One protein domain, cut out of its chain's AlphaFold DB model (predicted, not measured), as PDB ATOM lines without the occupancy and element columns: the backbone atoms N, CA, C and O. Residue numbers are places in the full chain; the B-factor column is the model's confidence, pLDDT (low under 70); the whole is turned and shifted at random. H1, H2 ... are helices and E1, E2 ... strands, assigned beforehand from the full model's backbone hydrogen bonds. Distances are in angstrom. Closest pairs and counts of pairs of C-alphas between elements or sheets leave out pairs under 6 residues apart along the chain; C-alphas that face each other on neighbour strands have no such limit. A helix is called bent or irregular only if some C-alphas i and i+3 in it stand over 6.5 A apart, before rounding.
ATOM      1  N   SER A  27      10.091 106.993 162.760       88.25
ATOM      2  CA  SER A  27      10.967 106.155 161.941       88.25
ATOM      3  C   SER A  27      10.516 106.170 160.478       88.25
ATOM      4  O   SER A  27       9.353 106.435 160.176       88.25
ATOM      5  N   LEU A  28      11.423 105.871 159.540       89.50
ATOM      6  CA  LEU A  28      11.053 105.762 158.122       89.50
ATOM      7  C   LEU A  28       9.922 104.743 157.913       89.50
ATOM      8  O   LEU A  28       8.999 105.008 157.154       89.50
ATOM      9  N   PHE A  29       9.978 103.620 158.628       89.81
ATOM     10  CA  PHE A  29       8.943 102.589 158.618       89.81
ATOM     11  C   PHE A  29       7.564 103.158 158.987       89.81
ATOM     12  O   PHE A  29       6.614 103.021 158.225       89.81
ATOM     13  N   GLU A  30       7.470 103.879 160.104       89.31
ATOM     14  CA  GLU A  30       6.220 104.510 160.543       89.31
ATOM     15  C   GLU A  30       5.772 105.632 159.584       89.31
ATOM     16  O   GLU A  30       4.580 105.766 159.315       89.31
ATOM     17  N   LYS A  31       6.706 106.411 159.010       91.62
ATOM     18  CA  LYS A  31       6.396 107.441 157.996       91.62
ATOM     19  C   LYS A  31       5.781 106.856 156.726       91.62
ATOM     20  O   LYS A  31       5.001 107.530 156.064       91.62
ATOM     21  N   LEU A  32       6.136 105.618 156.389       90.31
ATOM     22  CA  LEU A  32       5.570 104.874 155.264       90.31
ATOM     23  C   LEU A  32       4.259 104.153 155.627       90.31
ATOM     24  O   LEU A  32       3.760 103.358 154.836       90.31
ATOM     25  N   GLY A  33       3.686 104.425 156.805       89.94
ATOM     26  CA  GLY A  33       2.445 103.803 157.268       89.94
ATOM     27  C   GLY A  33       2.640 102.420 157.890       89.94
ATOM     28  O   GLY A  33       1.674 101.672 158.022       89.94
ATOM     29  N   GLY A  34       3.873 102.067 158.253       93.62
ATOM     30  CA  GLY A  34       4.170 100.844 158.984       93.62
ATOM     31  C   GLY A  34       3.657 100.889 160.426       93.62
ATOM     32  O   GLY A  34       3.782 101.901 161.118       93.62
ATOM     33  N   VAL A  35       3.117  99.766 160.891       94.94
ATOM     34  CA  VAL A  35       2.632  99.546 162.256       94.94
ATOM     35  C   VAL A  35       3.608  98.625 162.977       94.94
ATOM     36  O   VAL A  35       3.864  97.509 162.527       94.94
ATOM     37  N   LYS A  36       4.197  99.090 164.082       95.06
ATOM     38  CA  LYS A  36       5.097  98.260 164.895       95.06
ATOM     39  C   LYS A  36       4.313  97.138 165.569       95.06
ATOM     40  O   LYS A  36       3.196  97.359 166.028       95.06
ATOM     41  N   THR A  37       4.925  95.964 165.657       95.75
ATOM     42  CA  THR A  37       4.354  94.787 166.324       95.75
ATOM     43  C   THR A  37       5.290  94.287 167.418       95.75
ATOM     44  O   THR A  37       6.456  94.675 167.485       95.75
ATOM     45  N   ASP A  38       4.783  93.423 168.289       96.56
ATOM     46  CA  ASP A  38       5.525  92.806 169.392       96.56
ATOM     47  C   ASP A  38       5.263  91.288 169.468       96.56
ATOM     48  O   ASP A  38       5.292  90.685 170.543       96.56
ATOM     49  N   PHE A  39       4.995  90.656 168.319       97.50
ATOM     50  CA  PHE A  39       4.755  89.220 168.247       97.50
ATOM     51  C   PHE A  39       5.968  88.433 168.737       97.50
ATOM     52  O   PHE A  39       7.112  88.737 168.385       97.50
ATOM     53  N   ILE A  40       5.693  87.370 169.490       97.69
ATOM     54  CA  ILE A  40       6.679  86.345 169.829       97.69
ATOM     55  C   ILE A  40       6.793  85.413 168.624       97.69
ATOM     56  O   ILE A  40       5.824  84.731 168.284       97.69
ATOM     57  N   ILE A  41       7.953  85.378 167.970       97.12
ATOM     58  CA  ILE A  41       8.178  84.522 166.799       97.12
ATOM     59  C   ILE A  41       8.995  83.302 167.220       97.12
ATOM     60  O   ILE A  41      10.069  83.435 167.799       97.12
ATOM     61  N   ILE A  42       8.491  82.110 166.907       96.50
ATOM     62  CA  ILE A  42       9.129  80.828 167.213       96.50
ATOM     63  C   ILE A  42       9.437  80.090 165.913       96.50
ATOM     64  O   ILE A  42       8.570  79.974 165.051       96.50
ATOM     65  N   SER A  43      10.640  79.532 165.810       93.12
ATOM     66  CA  SER A  43      11.053  78.607 164.747       93.12
ATOM     67  C   SER A  43      11.767  77.415 165.373       93.12
ATOM     68  O   SER A  43      12.529  77.598 166.319       93.12
ATOM     69  N   ASP A  44      11.540  76.195 164.873       88.31
ATOM     70  CA  ASP A  44      12.178  74.966 165.387       88.31
ATOM     71  C   ASP A  44      12.063  74.802 166.926       88.31
ATOM     72  O   ASP A  44      12.966  74.302 167.591       88.31
ATOM     73  N   SER A  45      10.930  75.214 167.511       87.62
ATOM     74  CA  SER A  45      10.670  75.244 168.970       87.62
ATOM     75  C   SER A  45      11.521  76.237 169.780       87.62
ATOM     76  O   SER A  45      11.504  76.196 171.008       87.62
ATOM     77  N   THR A  46      12.231  77.148 169.114       92.06
ATOM     78  CA  THR A  46      13.035  78.205 169.743       92.06
ATOM     79  C   THR A  46      12.442  79.579 169.481       92.06
ATOM     80  O   THR A  46      12.063  79.891 168.351       92.06
ATOM     81  N   GLU A  47      12.345  80.399 170.526       96.19
ATOM     82  CA  GLU A  47      11.982  81.806 170.382       96.19
ATOM     83  C   GLU A  47      13.125  82.560 169.701       96.19
ATOM     84  O   GLU A  47      14.291  82.433 170.083       96.19
ATOM     85  N   LEU A  48      12.786  83.305 168.656       94.62
ATOM     86  CA  LEU A  48      13.747  84.062 167.875       94.62
ATOM     87  C   LEU A  48      14.050  85.392 168.554       94.62
ATOM     88  O   LEU A  48      13.148  86.107 168.986       94.62
ATOM     89  N   ASN A  49      15.323  85.777 168.555       94.81
ATOM     90  CA  ASN A  49      15.717  87.127 168.926       94.81
ATOM     91  C   ASN A  49      15.325  88.094 167.795       94.81
ATOM     92  O   ASN A  49      15.955  88.120 166.730       94.81
ATOM     93  N   ILE A  50      14.243  88.848 168.004       95.19
ATOM     94  CA  ILE A  50      13.710  89.812 167.038       95.19
ATOM     95  C   ILE A  50      14.281  91.199 167.320       95.19
ATOM     96  O   ILE A  50      13.996  91.818 168.340       95.19
ATOM     97  N   ILE A  51      15.058  91.714 166.369       93.50
ATOM     98  CA  ILE A  51      15.711  93.029 166.463       93.50
ATOM     99  C   ILE A  51      14.731  94.153 166.115       93.50
ATOM    100  O   ILE A  51      14.772  95.237 166.690       93.50
ATOM    101  N   SER A  52      13.869  93.911 165.130       93.38
ATOM    102  CA  SER A  52      12.845  94.845 164.672       93.38
ATOM    103  C   SER A  52      11.737  94.055 164.005       93.38
ATOM    104  O   SER A  52      12.028  93.084 163.306       93.38
ATOM    105  N   GLN A  53      10.493  94.495 164.176       95.44
ATOM    106  CA  GLN A  53       9.346  93.927 163.483       95.44
ATOM    107  C   GLN A  53       8.236  94.956 163.262       95.44
ATOM    108  O   GLN A  53       8.111  95.933 164.007       95.44
ATOM    109  N   GLY A  54       7.421  94.716 162.245       95.56
ATOM    110  CA  GLY A  54       6.193  95.455 162.023       95.56
ATOM    111  C   GLY A  54       5.463  95.012 160.765       95.56
ATOM    112  O   GLY A  54       5.982  94.250 159.952       95.56
ATOM    113  N   ILE A  55       4.247  95.517 160.605       94.94
ATOM    114  CA  ILE A  55       3.422  95.311 159.420       94.94
ATOM    115  C   ILE A  55       3.463  96.570 158.561       94.94
ATOM    116  O   ILE A  55       3.213  97.665 159.058       94.94
ATOM    117  N   ILE A  56       3.743  96.429 157.269       93.19
ATOM    118  CA  ILE A  56       3.735  97.545 156.319       93.19
ATOM    119  C   ILE A  56       2.912  97.205 155.084       93.19
ATOM    120  O   ILE A  56       2.902  96.069 154.606       93.19
ATOM    121  N   LYS A  57       2.208  98.209 154.568       90.12
ATOM    122  CA  LYS A  57       1.504  98.122 153.293       90.12
ATOM    123  C   LYS A  57       2.506  98.271 152.150       90.12
ATOM    124  O   LYS A  57       3.286  99.219 152.128       90.12
ATOM    125  N   ASN A  58       2.468  97.358 151.192       81.56
ATOM    126  CA  ASN A  58       3.320  97.383 150.011       81.56
ATOM    127  C   ASN A  58       2.535  96.908 148.779       81.56
ATOM    128  O   ASN A  58       1.504  96.249 148.899       81.56
ATOM    129  N   SER A  59       3.007  97.243 147.582       74.31
ATOM    130  CA  SER A  59       2.421  96.756 146.334       74.31
ATOM    131  C   SER A  59       3.088  95.457 145.893       74.31
ATOM    132  O   SER A  59       4.318  95.369 145.870       74.31
ATOM    133  N   PHE A  60       2.292  94.488 145.459       69.44
ATOM    134  CA  PHE A  60       2.750  93.353 144.665       69.44
ATOM    135  C   PHE A  60       2.173  93.461 143.251       69.44
ATOM    136  O   PHE A  60       1.058  93.943 143.058       69.44
ATOM    137  N   TYR A  61       2.957  93.038 142.264       63.59
ATOM    138  CA  TYR A  61       2.518  92.973 140.878       63.59
ATOM    139  C   TYR A  61       2.069  91.555 140.574       63.59
ATOM    140  O   TYR A  61       2.890  90.639 140.565       63.59
ATOM    141  N   GLU A  62       0.783  91.397 140.293       62.47
ATOM    142  CA  GLU A  62       0.271  90.173 139.703       62.47
ATOM    143  C   GLU A  62       0.182  90.384 138.196       62.47
ATOM    144  O   GLU A  62      -0.513  91.283 137.721       62.47
ATOM    145  N   SER A  63       0.933  89.594 137.439       61.09
ATOM    146  CA  SER A  63       0.871  89.597 135.983       61.09
ATOM    147  C   SER A  63       0.598  88.193 135.502       61.09
ATOM    148  O   SER A  63       1.271  87.273 135.954       61.09
ATOM    149  N   ASP A  64      -0.324  88.042 134.566       56.94
ATOM    150  CA  ASP A  64      -0.552  86.779 133.878       56.94
ATOM    151  C   ASP A  64      -0.230  86.966 132.397       56.94
ATOM    152  O   ASP A  64      -0.522  88.011 131.804       56.94
ATOM    153  N   TYR A  65       0.415  85.965 131.816       56.50
ATOM    154  CA  TYR A  65       0.852  85.992 130.432       56.50
ATOM    155  C   TYR A  65       0.564  84.641 129.801       56.50
ATOM    156  O   TYR A  65       1.120  83.618 130.196       56.50
ATOM    157  N   SER A  66      -0.280  84.649 128.773       58.34
ATOM    158  CA  SER A  66      -0.503  83.477 127.939       58.34
ATOM    159  C   SER A  66       0.239  83.670 126.627       58.34
ATOM    160  O   SER A  66       0.000  84.635 125.893       58.34
ATOM    161  N   THR A  67       1.170  82.763 126.341       57.22
ATOM    162  CA  THR A  67       1.890  82.724 125.070       57.22
ATOM    163  C   THR A  67       1.416  81.526 124.256       57.22
ATOM    164  O   THR A  67       1.458  80.377 124.689       57.22
ATOM    165  N   SER A  68       0.952  81.803 123.043       60.56
ATOM    166  CA  SER A  68       0.717  80.805 122.003       60.56
ATOM    167  C   SER A  68       1.612  81.121 120.805       60.56
ATOM    168  O   SER A  68       2.105  82.239 120.671       60.56
ATOM    169  N   ILE A  69       1.808  80.148 119.910       68.00
ATOM    170  CA  ILE A  69       2.737  80.243 118.765       68.00
ATOM    171  C   ILE A  69       2.467  81.488 117.892       68.00
ATOM    172  O   ILE A  69       3.391  82.009 117.279       68.00
ATOM    173  N   ASN A  70       1.228  81.999 117.878       62.16
ATOM    174  CA  ASN A  70       0.810  83.106 117.013       62.16
ATOM    175  C   ASN A  70       0.218  84.317 117.751       62.16
ATOM    176  O   ASN A  70      -0.121  85.302 117.098       62.16
ATOM    177  N   GLN A  71       0.044  84.263 119.076       58.53
ATOM    178  CA  GLN A  71      -0.542  85.358 119.856       58.53
ATOM    179  C   GLN A  71       0.011  85.369 121.279       58.53
ATOM    180  O   GLN A  71       0.070  84.329 121.937       58.53
ATOM    181  N   SER A  72       0.336  86.571 121.749       68.50
ATOM    182  CA  SER A  72       0.705  86.845 123.133       68.50
ATOM    183  C   SER A  72      -0.229  87.916 123.674       68.50
ATOM    184  O   SER A  72      -0.317  89.004 123.105       68.50
ATOM    185  N   TYR A  73      -0.908  87.614 124.774       68.88
ATOM    186  CA  TYR A  73      -1.677  88.592 125.533       68.88
ATOM    187  C   TYR A  73      -1.313  88.465 127.008       68.88
ATOM    188  O   TYR A  73      -1.057  87.366 127.505       68.88
ATOM    189  N   GLY A  74      -1.286  89.599 127.697       69.19
ATOM    190  CA  GLY A  74      -1.003  89.651 129.119       69.19
ATOM    191  C   GLY A  74      -1.686  90.838 129.769       69.19
ATOM    192  O   GLY A  74      -1.999  91.836 129.117       69.19
ATOM    193  N   TYR A  75      -1.925  90.711 131.065       64.44
ATOM    194  CA  TYR A  75      -2.462  91.770 131.907       64.44
ATOM    195  C   TYR A  75      -1.642  91.850 133.194       64.44
ATOM    196  O   TYR A  75      -1.064  90.859 133.638       64.44
ATOM    197  N   GLY A  76      -1.565  93.047 133.776       66.62
ATOM    198  CA  GLY A  76      -0.850  93.296 135.023       66.62
ATOM    199  C   GLY A  76      -1.678  94.181 135.942       66.62
ATOM    200  O   GLY A  76      -2.135  95.244 135.522       66.62
ATOM    201  N   TYR A  77      -1.852  93.749 137.187       67.81
ATOM    202  CA  TYR A  77      -2.530  94.507 138.231       67.81
ATOM    203  C   TYR A  77      -1.561  94.794 139.379       67.81
ATOM    204  O   TYR A  77      -0.817  93.920 139.830       67.81
ATOM    205  N   GLY A  78      -1.570  96.038 139.859       68.19
ATOM    206  CA  GLY A  78      -0.954  96.389 141.133       68.19
ATOM    207  C   GLY A  78      -1.932  96.061 142.251       68.19
ATOM    208  O   GLY A  78      -2.997  96.672 142.325       68.19
ATOM    209  N   VAL A  79      -1.582  95.101 143.101       73.00
ATOM    210  CA  VAL A  79      -2.390  94.711 144.258       73.00
ATOM    211  C   VAL A  79      -1.725  95.239 145.519       73.00
ATOM    212  O   VAL A  79      -0.515  95.108 145.714       73.00
ATOM    213  N   GLU A  80      -2.519  95.860 146.382       79.00
ATOM    214  CA  GLU A  80      -2.064  96.291 147.696       79.00
ATOM    215  C   GLU A  80      -2.085  95.108 148.666       79.00
ATOM    216  O   GLU A  80      -3.121  94.477 148.873       79.00
ATOM    217  N   CYS A  81      -0.941  94.824 149.285       82.94
ATOM    218  CA  CYS A  81      -0.768  93.730 150.233       82.94
ATOM    219  C   CYS A  81      -0.087  94.233 151.507       82.94
ATOM    220  O   CYS A  81       0.701  95.179 151.490       82.94
ATOM    221  N   TYR A  82      -0.366  93.575 152.626       89.00
ATOM    222  CA  TYR A  82       0.336  93.820 153.882       89.00
ATOM    223  C   TYR A  82       1.431  92.781 154.064       89.00
ATOM    224  O   TYR A  82       1.237  91.606 153.750       89.00
ATOM    225  N   TYR A  83       2.577  93.213 154.576       90.31
ATOM    226  CA  TYR A  83       3.719  92.352 154.840       90.31
ATOM    227  C   TYR A  83       4.104  92.440 156.307       90.31
ATOM    228  O   TYR A  83       4.275  93.543 156.822       90.31
ATOM    229  N   LEU A  84       4.273  91.289 156.955       92.25
ATOM    230  CA  LEU A  84       4.973  91.198 158.230       92.25
ATOM    231  C   LEU A  84       6.471  91.180 157.934       92.25
ATOM    232  O   LEU A  84       6.985  90.217 157.360       92.25
ATOM    233  N   GLU A  85       7.163  92.236 158.335       92.62
ATOM    234  CA  GLU A  85       8.606  92.356 158.191       92.62
ATOM    235  C   GLU A  85       9.277  92.236 159.548       92.62
ATOM    236  O   GLU A  85       8.869  92.889 160.506       92.62
ATOM    237  N   PHE A  86      10.317  91.411 159.637       93.00
ATOM    238  CA  PHE A  86      11.111  91.297 160.853       93.00
ATOM    239  C   PHE A  86      12.568  90.949 160.567       93.00
ATOM    240  O   PHE A  86      12.919  90.424 159.506       93.00
ATOM    241  N   ILE A  87      13.432  91.263 161.530       91.56
ATOM    242  CA  ILE A  87      14.870  90.999 161.469       91.56
ATOM    243  C   ILE A  87      15.268  90.139 162.662       91.56
ATOM    244  O   ILE A  87      14.928  90.462 163.799       91.56
ATOM    245  N   THR A  88      16.031  89.083 162.399       91.62
ATOM    246  CA  THR A  88      16.579  88.182 163.418       91.62
ATOM    247  C   THR A  88      18.012  87.771 163.075       91.62
ATOM    248  O   THR A  88      18.467  87.914 161.937       91.62
ATOM    249  N   ASP A  89      18.747  87.287 164.066       89.62
ATOM    250  CA  ASP A  89      20.082  86.694 163.943       89.62
ATOM    251  C   ASP A  89      20.045  85.188 163.609       89.62
ATOM    252  O   ASP A  89      21.050  84.621 163.168       89.62
ATOM    253  N   VAL A  90      18.884  84.537 163.730       87.94
ATOM    254  CA  VAL A  90      18.707  83.110 163.434       87.94
ATOM    255  C   VAL A  90      18.097  82.902 162.048       87.94
ATOM    256  O   VAL A  90      17.093  83.505 161.675       87.94
ATOM    257  N   LYS A  91      18.679  81.985 161.269       87.00
ATOM    258  CA  LYS A  91      18.106  81.578 159.981       87.00
ATOM    259  C   LYS A  91      16.958  80.587 160.189       87.00
ATOM    260  O   LYS A  91      17.204  79.438 160.543       87.00
ATOM    261  N   ILE A  92      15.744  80.994 159.832       87.56
ATOM    262  CA  ILE A  92      14.574  80.115 159.699       87.56
ATOM    263  C   ILE A  92      14.778  79.179 158.503       87.56
ATOM    264  O   ILE A  92      15.053  79.628 157.380       87.56
ATOM    265  N   LYS A  93      14.656  77.871 158.742       87.19
ATOM    266  CA  LYS A  93      14.752  76.841 157.702       87.19
ATOM    267  C   LYS A  93      13.387  76.668 157.029       87.19
ATOM    268  O   LYS A  93      12.415  76.482 157.740       87.19
ATOM    269  N   PRO A  94      13.296  76.738 155.692       85.50
ATOM    270  CA  PRO A  94      12.053  76.427 154.998       85.50
ATOM    271  C   PRO A  94      11.827  74.918 154.899       85.50
ATOM    272  O   PRO A  94      12.776  74.129 154.829       85.50
ATOM    273  N   ILE A  95      10.566  74.534 154.733       86.12
ATOM    274  CA  ILE A  95      10.173  73.207 154.269       86.12
ATOM    275  C   ILE A  95      10.326  73.167 152.752       86.12
ATOM    276  O   ILE A  95       9.728  73.960 152.027       86.12
ATOM    277  N   ILE A  96      11.101  72.212 152.246       84.62
ATOM    278  CA  ILE A  96      11.242  72.000 150.806       84.62
ATOM    279  C   ILE A  96      10.114  71.079 150.344       84.62
ATOM    280  O   ILE A  96      10.058  69.912 150.734       84.62
ATOM    281  N   ARG A  97       9.229  71.589 149.486       81.44
ATOM    282  CA  ARG A  97       8.223  70.783 148.788       81.44
ATOM    283  C   ARG A  97       8.651  70.546 147.347       81.44
ATOM    284  O   ARG A  97       9.197  71.431 146.692       81.44
ATOM    285  N   ARG A  98       8.401  69.333 146.859       77.44
ATOM    286  CA  ARG A  98       8.744  68.909 145.500       77.44
ATOM    287  C   ARG A  98       7.475  68.683 144.692       77.44
ATOM    288  O   ARG A  98       6.665  67.831 145.043       77.44
ATOM    289  N   THR A  99       7.356  69.404 143.586       75.00
ATOM    290  CA  THR A  99       6.457  69.060 142.478       75.00
ATOM    291  C   THR A  99       7.264  68.312 141.411       75.00
ATOM    292  O   THR A  99       8.492  68.255 141.473       75.00
ATOM    293  N   PHE A 100       6.583  67.723 140.426       68.56
ATOM    294  CA  PHE A 100       7.169  66.892 139.368       68.56
ATOM    295  C   PHE A 100       8.425  67.497 138.705       68.56
ATOM    296  O   PHE A 100       9.345  66.758 138.366       68.56
ATOM    297  N   LEU A 101       8.500  68.830 138.579       70.44
ATOM    298  CA  LEU A 101       9.590  69.529 137.885       70.44
ATOM    299  C   LEU A 101      10.390  70.519 138.746       70.44
ATOM    300  O   LEU A 101      11.465  70.935 138.326       70.44
ATOM    301  N   ILE A 102       9.902  70.910 139.928       74.62
ATOM    302  CA  ILE A 102      10.506  71.993 140.718       74.62
ATOM    303  C   ILE A 102      10.426  71.726 142.222       74.62
ATOM    304  O   ILE A 102       9.434  71.198 142.727       74.62
ATOM    305  N   ASN A 103      11.474  72.141 142.931       75.44
ATOM    306  CA  ASN A 103      11.460  72.278 144.382       75.44
ATOM    307  C   ASN A 103      11.115  73.724 144.730       75.44
ATOM    308  O   ASN A 103      11.662  74.645 144.123       75.44
ATOM    309  N   PHE A 104      10.264  73.918 145.726       77.12
ATOM    310  CA  PHE A 104       9.943  75.232 146.262       77.12
ATOM    311  C   PHE A 104      10.008  75.220 147.786       77.12
ATOM    312  O   PHE A 104       9.735  74.212 148.441       77.12
ATOM    313  N   GLU A 105      10.437  76.349 148.335       82.50
ATOM    314  CA  GLU A 105      10.507  76.593 149.769       82.50
ATOM    315  C   GLU A 105       9.119  77.021 150.259       82.50
ATOM    316  O   GLU A 105       8.441  77.813 149.607       82.50
ATOM    317  N   VAL A 106       8.678  76.485 151.392       84.19
ATOM    318  CA  VAL A 106       7.397  76.801 152.033       84.19
ATOM    319  C   VAL A 106       7.651  77.040 153.513       84.19
ATOM    320  O   VAL A 106       8.445  76.330 154.124       84.19
ATOM    321  N   TYR A 107       6.947  78.014 154.075       86.94
ATOM    322  CA  TYR A 107       6.881  78.264 155.505       86.94
ATOM    323  C   TYR A 107       5.448  78.044 155.981       86.94
ATOM    324  O   TYR A 107       4.508  78.656 155.474       86.94
ATOM    325  N   ASN A 108       5.269  77.171 156.959       90.19
ATOM    326  CA  ASN A 108       4.009  77.011 157.660       90.19
ATOM    327  C   ASN A 108       3.938  78.053 158.773       90.19
ATOM    328  O   ASN A 108       4.781  78.062 159.667       90.19
ATOM    329  N   ILE A 109       2.906  78.885 158.740       91.62
ATOM    330  CA  ILE A 109       2.654  79.923 159.733       91.62
ATOM    331  C   ILE A 109       1.481  79.492 160.598       91.62
ATOM    332  O   ILE A 109       0.430  79.099 160.093       91.62
ATOM    333  N   GLN A 110       1.654  79.578 161.911       95.00
ATOM    334  CA  GLN A 110       0.576  79.373 162.869       95.00
ATOM    335  C   GLN A 110       0.504  80.557 163.822       95.00
ATOM    336  O   GLN A 110       1.497  80.888 164.468       95.00
ATOM    337  N   CYS A 111      -0.671  81.168 163.934       96.44
ATOM    338  CA  CYS A 111      -0.912  82.265 164.866       96.44
ATOM    339  C   CYS A 111      -1.607  81.735 166.116       96.44
ATOM    340  O   CYS A 111      -2.523  80.910 166.030       96.44
ATOM    341  N   PHE A 112      -1.181  82.233 167.270       97.81
ATOM    342  CA  PHE A 112      -1.732  81.892 168.569       97.81
ATOM    343  C   PHE A 112      -2.130  83.153 169.324       97.81
ATOM    344  O   PHE A 112      -1.402  84.150 169.293       97.81
ATOM    345  N   ASP A 113      -3.264  83.085 170.014       97.62
ATOM    346  CA  ASP A 113      -3.707  84.141 170.919       97.62
ATOM    347  C   ASP A 113      -2.927  84.131 172.249       97.62
ATOM    348  O   ASP A 113      -2.063  83.283 172.493       97.62
ATOM    349  N   GLU A 114      -3.228  85.096 173.116       96.44
ATOM    350  CA  GLU A 114      -2.626  85.217 174.451       96.44
ATOM    351  C   GLU A 114      -2.941  84.020 175.366       96.44
ATOM    352  O   GLU A 114      -2.134  83.661 176.221       96.44
ATOM    353  N   SER A 115      -4.076  83.349 175.152       97.12
ATOM    354  CA  SER A 115      -4.457  82.132 175.885       97.12
ATOM    355  C   SER A 115      -3.742  80.876 175.370       97.12
ATOM    356  O   SER A 115      -3.866  79.805 175.963       97.12
ATOM    357  N   GLY A 116      -2.985  80.987 174.273       95.62
ATOM    358  CA  GLY A 116      -2.275  79.880 173.643       95.62
ATOM    359  C   GLY A 116      -3.121  79.059 172.668       95.62
ATOM    360  O   GLY A 116      -2.655  78.010 172.217       95.62
ATOM    361  N   ASN A 117      -4.321  79.512 172.296       97.12
ATOM    362  CA  ASN A 117      -5.140  78.847 171.285       97.12
ATOM    363  C   ASN A 117      -4.607  79.155 169.888       97.12
ATOM    364  O   ASN A 117      -4.291  80.299 169.571       97.12
ATOM    365  N   CYS A 118      -4.550  78.142 169.024       96.75
ATOM    366  CA  CYS A 118      -4.214  78.343 167.618       96.75
ATOM    367  C   CYS A 118      -5.421  78.934 166.878       96.75
ATOM    368  O   CYS A 118      -6.456  78.277 166.766       96.75
ATOM    369  N   ILE A 119      -5.277  80.158 166.372       96.81
ATOM    370  CA  ILE A 119      -6.344  80.914 165.696       96.81
ATOM    371  C   ILE A 119      -6.182  80.950 164.170       96.81
ATOM    372  O   ILE A 119      -7.112  81.336 163.467       96.81
ATOM    373  N   LEU A 120      -5.023  80.530 163.649       95.31
ATOM    374  CA  LEU A 120      -4.752  80.426 162.214       95.31
ATOM    375  C   LEU A 120      -3.671  79.387 161.932       95.31
ATOM    376  O   LEU A 120      -2.697  79.288 162.681       95.31
ATOM    377  N   LYS A 121      -3.809  78.683 160.808       94.00
ATOM    378  CA  LYS A 121      -2.741  77.901 160.181       94.00
ATOM    379  C   LYS A 121      -2.745  78.180 158.685       94.00
ATOM    380  O   LYS A 121      -3.775  77.985 158.054       94.00
ATOM    381  N   GLU A 122      -1.609  78.589 158.144       89.62
ATOM    382  CA  GLU A 122      -1.461  78.939 156.731       89.62
ATOM    383  C   GLU A 122      -0.110  78.450 156.193       89.62
ATOM    384  O   GLU A 122       0.837  78.251 156.955       89.62
ATOM    385  N   SER A 123      -0.005  78.230 154.882       85.69
ATOM    386  CA  SER A 123       1.267  77.925 154.218       85.69
ATOM    387  C   SER A 123       1.628  79.049 153.258       85.69
ATOM    388  O   SER A 123       0.898  79.311 152.308       85.69
ATOM    389  N   VAL A 124       2.782  79.681 153.459       82.56
ATOM    390  CA  VAL A 124       3.287  80.735 152.570       82.56
ATOM    391  C   VAL A 124       4.491  80.233 151.778       82.56
ATOM    392  O   VAL A 124       5.325  79.493 152.302       82.56
ATOM    393  N   MET A 125       4.607  80.615 150.509       74.50
ATOM    394  CA  MET A 125       5.783  80.284 149.705       74.50
ATOM    395  C   MET A 125       6.983  81.146 150.111       74.50
ATOM    396  O   MET A 125       6.903  82.359 150.299       74.50
ATOM    397  N   GLY A 126       8.141  80.506 150.225       62.34
ATOM    398  CA  GLY A 126       9.427  81.169 150.350       62.34
ATOM    399  C   GLY A 126       9.945  81.613 148.987       62.34
ATOM    400  O   GLY A 126      10.047  80.811 148.061       62.34
ATOM    401  N   HIS A 127      10.344  82.879 148.879       56.69
ATOM    402  CA  HIS A 127      11.210  83.355 147.809       56.69
ATOM    403  C   HIS A 127      12.578  83.700 148.392       56.69
ATOM    404  O   HIS A 127      12.842  84.815 148.857       56.69
ATOM    405  N   THR A 128      13.512  82.761 148.296       40.22
ATOM    406  CA  THR A 128      14.924  83.121 148.291       40.22
ATOM    407  C   THR A 128      15.229  83.805 146.958       40.22
ATOM    408  O   THR A 128      15.278  83.168 145.907       40.22
ATOM    409  N   CYS A 129      15.468  85.120 146.973       34.81
ATOM    410  CA  CYS A 129      16.160  85.763 145.859       34.81
ATOM    411  C   CYS A 129      17.574  85.169 145.794       34.81
ATOM    412  O   CYS A 129      18.497  85.667 146.444       34.81
ATOM    413  N   LYS A 130      17.771  84.097 145.020       28.31
ATOM    414  CA  LYS A 130      19.109  83.751 144.549       28.31
ATOM    415  C   LYS A 130      19.588  84.957 143.745       28.31
ATOM    416  O   LYS A 130      18.990  85.295 142.730       28.31
ATOM    417  N   LYS A 131      20.654  85.626 144.197       30.69
ATOM    418  CA  LYS A 131      21.479  86.414 143.277       30.69
ATOM    419  C   LYS A 131      22.055  85.406 142.285       30.69
ATOM    420  O   LYS A 131      23.053  84.759 142.591       30.69
ATOM    421  N   THR A 132      21.406  85.219 141.143       30.39
ATOM    422  CA  THR A 132      22.061  84.629 139.982       30.39
ATOM    423  C   THR A 132      23.125  85.622 139.543       30.39
ATOM    424  O   THR A 132      22.837  86.703 139.035       30.39
ATOM    425  N   SER A 133      24.385  85.286 139.805       41.19
ATOM    426  CA  SER A 133      25.479  85.817 139.009       41.19
ATOM    427  C   SER A 133      25.222  85.396 137.559       41.19
ATOM    428  O   SER A 133      25.321  84.216 137.242       41.19
ATOM    429  N   ASN A 134      24.882  86.371 136.717       36.56
ATOM    430  CA  ASN A 134      24.960  86.335 135.251       36.56
ATOM    431  C   ASN A 134      23.992  85.447 134.451       36.56
ATOM    432  O   ASN A 134      24.337  85.061 133.340       36.56
ATOM    433  N   GLU A 135      22.761  85.223 134.904       36.75
ATOM    434  CA  GLU A 135      21.709  84.713 134.011       36.75
ATOM    435  C   GLU A 135      20.423  85.517 134.191       36.75
ATOM    436  O   GLU A 135      20.056  85.867 135.319       36.75
ATOM    437  N   ASN A 136      19.796  85.858 133.056       30.81
ATOM    438  CA  ASN A 136      18.573  86.653 132.968       30.81
ATOM    439  C   ASN A 136      17.561  86.203 134.030       30.81
ATOM    440  O   ASN A 136      17.373  84.996 134.201       30.81
ATOM    441  N   PRO A 137      16.913  87.139 134.745       34.06
ATOM    442  CA  PRO A 137      15.983  86.791 135.806       34.06
ATOM    443  C   PRO A 137      14.873  85.912 135.228       34.06
ATOM    444  O   PRO A 137      14.038  86.380 134.456       34.06
ATOM    445  N   VAL A 138      14.876  84.631 135.601       37.75
ATOM    446  CA  VAL A 138      13.734  83.747 135.390       37.75
ATOM    447  C   VAL A 138      12.606  84.340 136.221       37.75
ATOM    448  O   VAL A 138      12.649  84.310 137.454       37.75
ATOM    449  N   GLN A 139      11.654  84.976 135.541       42.06
ATOM    450  CA  GLN A 139      10.471  85.510 136.191       42.06
ATOM    451  C   GLN A 139       9.678  84.341 136.788       42.06
ATOM    452  O   GLN A 139       9.492  83.328 136.110       42.06
ATOM    453  N   PRO A 140       9.263  84.430 138.061       40.03
ATOM    454  CA  PRO A 140       8.437  83.400 138.662       40.03
ATOM    455  C   PRO A 140       7.111  83.341 137.904       40.03
ATOM    456  O   PRO A 140       6.465  84.369 137.704       40.03
ATOM    457  N   ASN A 141       6.727  82.138 137.477       39.91
ATOM    458  CA  ASN A 141       5.412  81.894 136.902       39.91
ATOM    459  C   ASN A 141       4.337  82.390 137.881       39.91
ATOM    460  O   ASN A 141       4.413  82.145 139.088       39.91
ATOM    461  N   SER A 142       3.380  83.116 137.320       45.69
ATOM    462  CA  SER A 142       2.176  83.646 137.944       45.69
ATOM    463  C   SER A 142       1.407  82.566 138.711       45.69
ATOM    464  O   SER A 142       1.423  81.406 138.310       45.69
ATOM    465  N   HIS A 143       0.744  82.972 139.805       37.28
ATOM    466  CA  HIS A 143      -0.224  82.227 140.645       37.28
ATOM    467  C   HIS A 143       0.122  81.918 142.113       37.28
ATOM    468  O   HIS A 143      -0.636  81.185 142.745       37.28
ATOM    469  N   THR A 144       1.137  82.523 142.741       38.28
ATOM    470  CA  THR A 144       1.265  82.393 144.211       38.28
ATOM    471  C   THR A 144       1.523  83.712 144.928       38.28
ATOM    472  O   THR A 144       2.644  84.195 145.056       38.28
ATOM    473  N   ALA A 145       0.432  84.292 145.431       40.22
ATOM    474  CA  ALA A 145       0.401  85.466 146.288       40.22
ATOM    475  C   ALA A 145       0.540  85.065 147.769       40.22
ATOM    476  O   ALA A 145      -0.402  85.173 148.546       40.22
ATOM    477  N   ALA A 146       1.721  84.591 148.171       41.44
ATOM    478  CA  ALA A 146       2.109  84.467 149.579       41.44
ATOM    479  C   ALA A 146       3.633  84.328 149.651       41.44
ATOM    480  O   ALA A 146       4.147  83.221 149.568       41.44
ATOM    481  N   ASN A 147       4.363  85.442 149.743       55.28
ATOM    482  CA  ASN A 147       5.808  85.459 149.520       55.28
ATOM    483  C   ASN A 147       6.554  85.835 150.801       55.28
ATOM    484  O   ASN A 147       6.311  86.910 151.343       55.28
ATOM    485  N   ALA A 148       7.473  84.974 151.246       52.44
ATOM    486  CA  ALA A 148       8.493  85.288 152.242       52.44
ATOM    487  C   ALA A 148       9.805  85.669 151.533       52.44
ATOM    488  O   ALA A 148      10.448  84.808 150.933       52.44
ATOM    489  N   ARG A 149      10.216  86.942 151.569       60.22
ATOM    490  CA  ARG A 149      11.499  87.398 150.999       60.22
ATOM    491  C   ARG A 149      12.577  87.423 152.075       60.22
ATOM    492  O   ARG A 149      12.391  88.072 153.101       60.22
ATOM    493  N   ILE A 150      13.718  86.787 151.805       58.19
ATOM    494  CA  ILE A 150      14.875  86.799 152.714       58.19
ATOM    495  C   ILE A 150      15.976  87.698 152.159       58.19
ATOM    496  O   ILE A 150      16.498  87.451 151.069       58.19
ATOM    497  N   VAL A 151      16.377  88.709 152.929       60.88
ATOM    498  CA  VAL A 151      17.566  89.521 152.642       60.88
ATOM    499  C   VAL A 151      18.610  89.257 153.722       60.88
ATOM    500  O   VAL A 151      18.395  89.536 154.899       60.88
ATOM    501  N   LYS A 152      19.756  88.702 153.316       59.56
ATOM    502  CA  LYS A 152      20.905  88.461 154.197       59.56
ATOM    503  C   LYS A 152      21.784  89.708 154.241       59.56
ATOM    504  O   LYS A 152      22.265  90.150 153.195       59.56
ATOM    505  N   LYS A 153      22.059  90.222 155.441       57.84
ATOM    506  CA  LYS A 153      23.091  91.238 155.673       57.84
ATOM    507  C   LYS A 153      24.133  90.674 156.633       57.84
ATOM    508  O   LYS A 153      23.832  90.387 157.785       57.84
ATOM    509  N   THR A 154      25.359  90.510 156.150       52.19
ATOM    510  CA  THR A 154      26.489  90.056 156.969       52.19
ATOM    511  C   THR A 154      27.269  91.276 157.452       52.19
ATOM    512  O   THR A 154      27.740  92.053 156.622       52.19
ATOM    513  N   SER A 155      27.397  91.457 158.768       53.06
ATOM    514  CA  SER A 155      28.474  92.259 159.367       53.06
ATOM    515  C   SER A 155      29.616  91.322 159.777       53.06
ATOM    516  O   SER A 155      29.398  90.116 159.870       53.06
ATOM    517  N   ILE A 156      30.812  91.866 160.019       56.66
ATOM    518  CA  ILE A 156      32.041  91.110 160.336       56.66
ATOM    519  C   ILE A 156      31.836  90.138 161.518       56.66
ATOM    520  O   ILE A 156      32.401  89.050 161.484       56.66
ATOM    521  N   ASP A 157      30.934  90.457 162.459       57.16
ATOM    522  CA  ASP A 157      30.719  89.661 163.680       57.16
ATOM    523  C   ASP A 157      29.315  89.049 163.842       57.16
ATOM    524  O   ASP A 157      29.122  88.241 164.741       57.16
ATOM    525  N   ASN A 158      28.325  89.391 163.004       71.62
ATOM    526  CA  ASN A 158      26.974  88.815 163.101       71.62
ATOM    527  C   ASN A 158      26.230  88.851 161.758       71.62
ATOM    528  O   ASN A 158      26.209  89.865 161.050       71.62
ATOM    529  N   THR A 159      25.588  87.733 161.407       81.50
ATOM    530  CA  THR A 159      24.709  87.649 160.235       81.50
ATOM    531  C   THR A 159      23.282  87.960 160.653       81.50
ATOM    532  O   THR A 159      22.735  87.269 161.502       81.50
ATOM    533  N   LEU A 160      22.670  88.954 160.014       85.62
ATOM    534  CA  LEU A 160      21.257  89.266 160.186       85.62
ATOM    535  C   LEU A 160      20.452  88.792 158.978       85.62
ATOM    536  O   LEU A 160      20.866  88.936 157.819       85.62
ATOM    537  N   TYR A 161      19.274  88.262 159.272       86.25
ATOM    538  CA  TYR A 161      18.288  87.802 158.313       86.25
ATOM    539  C   TYR A 161      17.058  88.696 158.415       86.25
ATOM    540  O   TYR A 161      16.441  88.805 159.471       86.25
ATOM    541  N   SER A 162      16.717  89.352 157.311       87.44
ATOM    542  CA  SER A 162      15.465  90.088 157.167       87.44
ATOM    543  C   SER A 162      14.459  89.200 156.456       87.44
ATOM    544  O   SER A 162      14.773  88.668 155.391       87.44
ATOM    545  N   TYR A 163      13.269  89.084 157.029       88.44
ATOM    546  CA  TYR A 163      12.126  88.366 156.482       88.44
ATOM    547  C   TYR A 163      11.013  89.362 156.161       88.44
ATOM    548  O   TYR A 163      10.810  90.315 156.908       88.44
ATOM    549  N   SER A 164      10.301  89.142 155.058       87.94
ATOM    550  CA  SER A 164       9.107  89.903 154.671       87.94
ATOM    551  C   SER A 164       8.061  88.916 154.176       87.94
ATOM    552  O   SER A 164       8.261  88.323 153.119       87.94
ATOM    553  N   ILE A 165       7.022  88.673 154.975       87.31
ATOM    554  CA  ILE A 165       5.985  87.654 154.764       87.31
ATOM    555  C   ILE A 165       4.701  88.334 154.303       87.31
ATOM    556  O   ILE A 165       4.138  89.142 155.036       87.31
ATOM    557  N   ASN A 166       4.210  87.970 153.121       86.38
ATOM    558  CA  ASN A 166       2.921  88.445 152.620       86.38
ATOM    559  C   ASN A 166       1.754  87.905 153.472       86.38
ATOM    560  O   ASN A 166       1.632  86.697 153.674       86.38
ATOM    561  N   LEU A 167       0.883  88.808 153.915       86.62
ATOM    562  CA  LEU A 167      -0.283  88.548 154.758       86.62
ATOM    563  C   LEU A 167      -1.602  88.544 153.967       86.62
ATOM    564  O   LEU A 167      -2.660  88.630 154.576       86.62
ATOM    565  N   HIS A 168      -1.569  88.466 152.633       83.31
ATOM    566  CA  HIS A 168      -2.760  88.532 151.770       83.31
ATOM    567  C   HIS A 168      -3.887  87.574 152.199       83.31
ATOM    568  O   HIS A 168      -5.050  87.967 152.227       83.31
ATOM    569  N   SER A 169      -3.539  86.349 152.603       80.94
ATOM    570  CA  SER A 169      -4.503  85.337 153.065       80.94
ATOM    571  C   SER A 169      -4.799  85.393 154.571       80.94
ATOM    572  O   SER A 169      -5.524  84.545 155.084       80.94
ATOM    573  N   ILE A 170      -4.236  86.359 155.303       86.38
ATOM    574  CA  ILE A 170      -4.336  86.454 156.763       86.38
ATOM    575  C   ILE A 170      -5.203  87.663 157.141       86.38
ATOM    576  O   ILE A 170      -4.775  88.805 156.967       86.38
ATOM    577  N   PRO A 171      -6.413  87.459 157.698       89.31
ATOM    578  CA  PRO A 171      -7.271  88.572 158.092       89.31
ATOM    579  C   PRO A 171      -6.630  89.428 159.194       89.31
ATOM    580  O   PRO A 171      -6.163  88.900 160.201       89.31
ATOM    581  N   MET A 172      -6.687  90.757 159.066       89.06
ATOM    582  CA  MET A 172      -6.086  91.675 160.051       89.06
ATOM    583  C   MET A 172      -6.640  91.478 161.470       89.06
ATOM    584  O   MET A 172      -5.887  91.508 162.434       89.06
ATOM    585  N   ILE A 173      -7.931  91.156 161.605       91.38
ATOM    586  CA  ILE A 173      -8.554  90.888 162.913       91.38
ATOM    587  C   ILE A 173      -7.970  89.658 163.629       91.38
ATOM    588  O   ILE A 173      -8.078  89.535 164.848       91.38
ATOM    589  N   ILE A 174      -7.368  88.727 162.881       93.12
ATOM    590  CA  ILE A 174      -6.636  87.594 163.453       93.12
ATOM    591  C   ILE A 174      -5.284  88.072 163.981       93.12
ATOM    592  O   ILE A 174      -4.881  87.661 165.068       93.12
ATOM    593  N   LEU A 175      -4.608  88.971 163.261       92.50
ATOM    594  CA  LEU A 175      -3.332  89.548 163.690       92.50
ATOM    595  C   LEU A 175      -3.481  90.394 164.955       92.50
ATOM    596  O   LEU A 175      -2.651  90.257 165.845       92.50
ATOM    597  N   ASP A 176      -4.569  91.156 165.097       93.88
ATOM    598  CA  ASP A 176      -4.859  91.924 166.320       93.88
ATOM    599  C   ASP A 176      -4.971  91.037 167.570       93.88
ATOM    600  O   ASP A 176      -4.671  91.465 168.681       93.88
ATOM    601  N   LYS A 177      -5.408  89.785 167.396       96.12
ATOM    602  CA  LYS A 177      -5.518  88.798 168.480       96.12
ATOM    603  C   LYS A 177      -4.268  87.942 168.638       96.12
ATOM    604  O   LYS A 177      -4.189  87.151 169.574       96.12
ATOM    605  N   THR A 178      -3.325  88.037 167.708       97.31
ATOM    606  CA  THR A 178      -2.141  87.189 167.691       97.31
ATOM    607  C   THR A 178      -1.136  87.712 168.703       97.31
ATOM    608  O   THR A 178      -0.703  88.853 168.621       97.31
ATOM    609  N   LYS A 179      -0.704  86.860 169.631       97.69
ATOM    610  CA  LYS A 179       0.444  87.152 170.497       97.69
ATOM    611  C   LYS A 179       1.711  86.443 170.029       97.69
ATOM    612  O   LYS A 179       2.815  86.963 170.183       97.69
ATOM    613  N   LYS A 180       1.550  85.252 169.450       97.75
ATOM    614  CA  LYS A 180       2.652  84.360 169.093       97.75
ATOM    615  C   LYS A 180       2.475  83.800 167.688       97.75
ATOM    616  O   LYS A 180       1.386  83.361 167.326       97.75
ATOM    617  N   ILE A 181       3.562  83.767 166.927       96.62
ATOM    618  CA  ILE A 181       3.628  83.217 165.575       96.62
ATOM    619  C   ILE A 181       4.667  82.098 165.559       96.62
ATOM    620  O   ILE A 181       5.823  82.308 165.907       96.62
ATOM    621  N   VAL A 182       4.261  80.901 165.146       95.50
ATOM    622  CA  VAL A 182       5.173  79.777 164.900       95.50
ATOM    623  C   VAL A 182       5.401  79.663 163.398       95.50
ATOM    624  O   VAL A 182       4.432  79.607 162.642       95.50
ATOM    625  N   ILE A 183       6.667  79.626 162.983       92.38
ATOM    626  CA  ILE A 183       7.100  79.516 161.588       92.38
ATOM    627  C   ILE A 183       7.968  78.264 161.447       92.38
ATOM    628  O   ILE A 183       9.003  78.167 162.102       92.38
ATOM    629  N   ASN A 184       7.552  77.329 160.587       84.69
ATOM    630  CA  ASN A 184       8.270  76.076 160.314       84.69
ATOM    631  C   ASN A 184       8.479  75.836 158.823       84.69
ATOM    632  O   ASN A 184       7.561  76.174 158.043       84.69
TER     633      ASN A 184
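What this domain is: This is residues 27 to 184 of the 184 residues of an uncharacterized protein of Bacteroidales bacterium (UniProt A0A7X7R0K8). One twisted nine-stranded sheet folds back on itself: E1, E9, E5, E6 and E4 make one leaf, E7, E8, E3 and E2 the other, and the leaves join where E6 meets E7. The bent E2 and E3 hairpin reaches far beyond this body, and its tip, residues 67 to 72, sticks out, while H1 and H2 only graze the sheet. The 158 printed residues, mostly strand in their named elements, run H1, E1 to E8, H2, E9. The branched sheet is mixed, and E4, E5 and E6 form a meander, each strand the antiparallel neighbour of the one before. The whole is compact, with a radius of gyration of the C-alphas of 17.3 A and spans of 58 by 40 by 38 A.

How they stand to each other: E5, residues 103 to 112, has three neighbours. E4, residues 95 to 98, and E9, residues 180 to 183, lie on one side of it, and E6, residues 118 to 127, on the other side. All three are antiparallel to E5, with N 97 and O 104 at 2.9 A, N 110 and O 182 at 2.9 A, and N 109 and O 122 at 2.8 A. E1, residues 40 to 43, is parallel to E9, with N 181 and O 40 at 2.8 A. E7, residues 147 to 154, is parallel to E6 at 66 degrees, with N 127 and O 148 at 2.8 A. E8, residues 159 to 166, forms a hairpin with E7, with N 149 and O 164 at 2.9 A. E3, residues 71 to 88, is antiparallel to E8, with N 86 and O 163 at 3.0 A. E2, residues 50 to 68, forms a hairpin with E3, with N 60 and O 79 at 2.9 A. The closest C-alphas of E1 and E2 are those of Ile 41 and Ile 50, 7.7 A apart. H2, residues 172 to 176, grazes the sheet with residues 172 to 175, and its O i to N i+4 pair is within hydrogen-bond range. H1, residues 28 to 31, grazes it with residues 29 to 30 and is too short for such a pair.

Where its parts are: E2 is 47.7 A long, from C-alpha 50 at (13.710, 89.812, 167.038) to C-alpha 68 at (0.717, 80.805, 122.003), and bends by 70 degrees at residue 54. E3, 46.9 A long, bends by 67 degrees at residue 82. E5 is 29.2 A long and E6 25.6 A. E9 ends at C-alpha 183, at (7.100, 79.516, 161.588).

The domain as a whole: The C-alphas of Asn 70 and Ser 115, 59.1 A apart, are the farthest apart. The printed part has no cut. The link E6 to E7, residues 128 to 146, is long, and its residues 131 to 139 stand free. The mean pLDDT of the printed part is 77.3; residues 60 to 78, 100 and 126 to 157 are under 70.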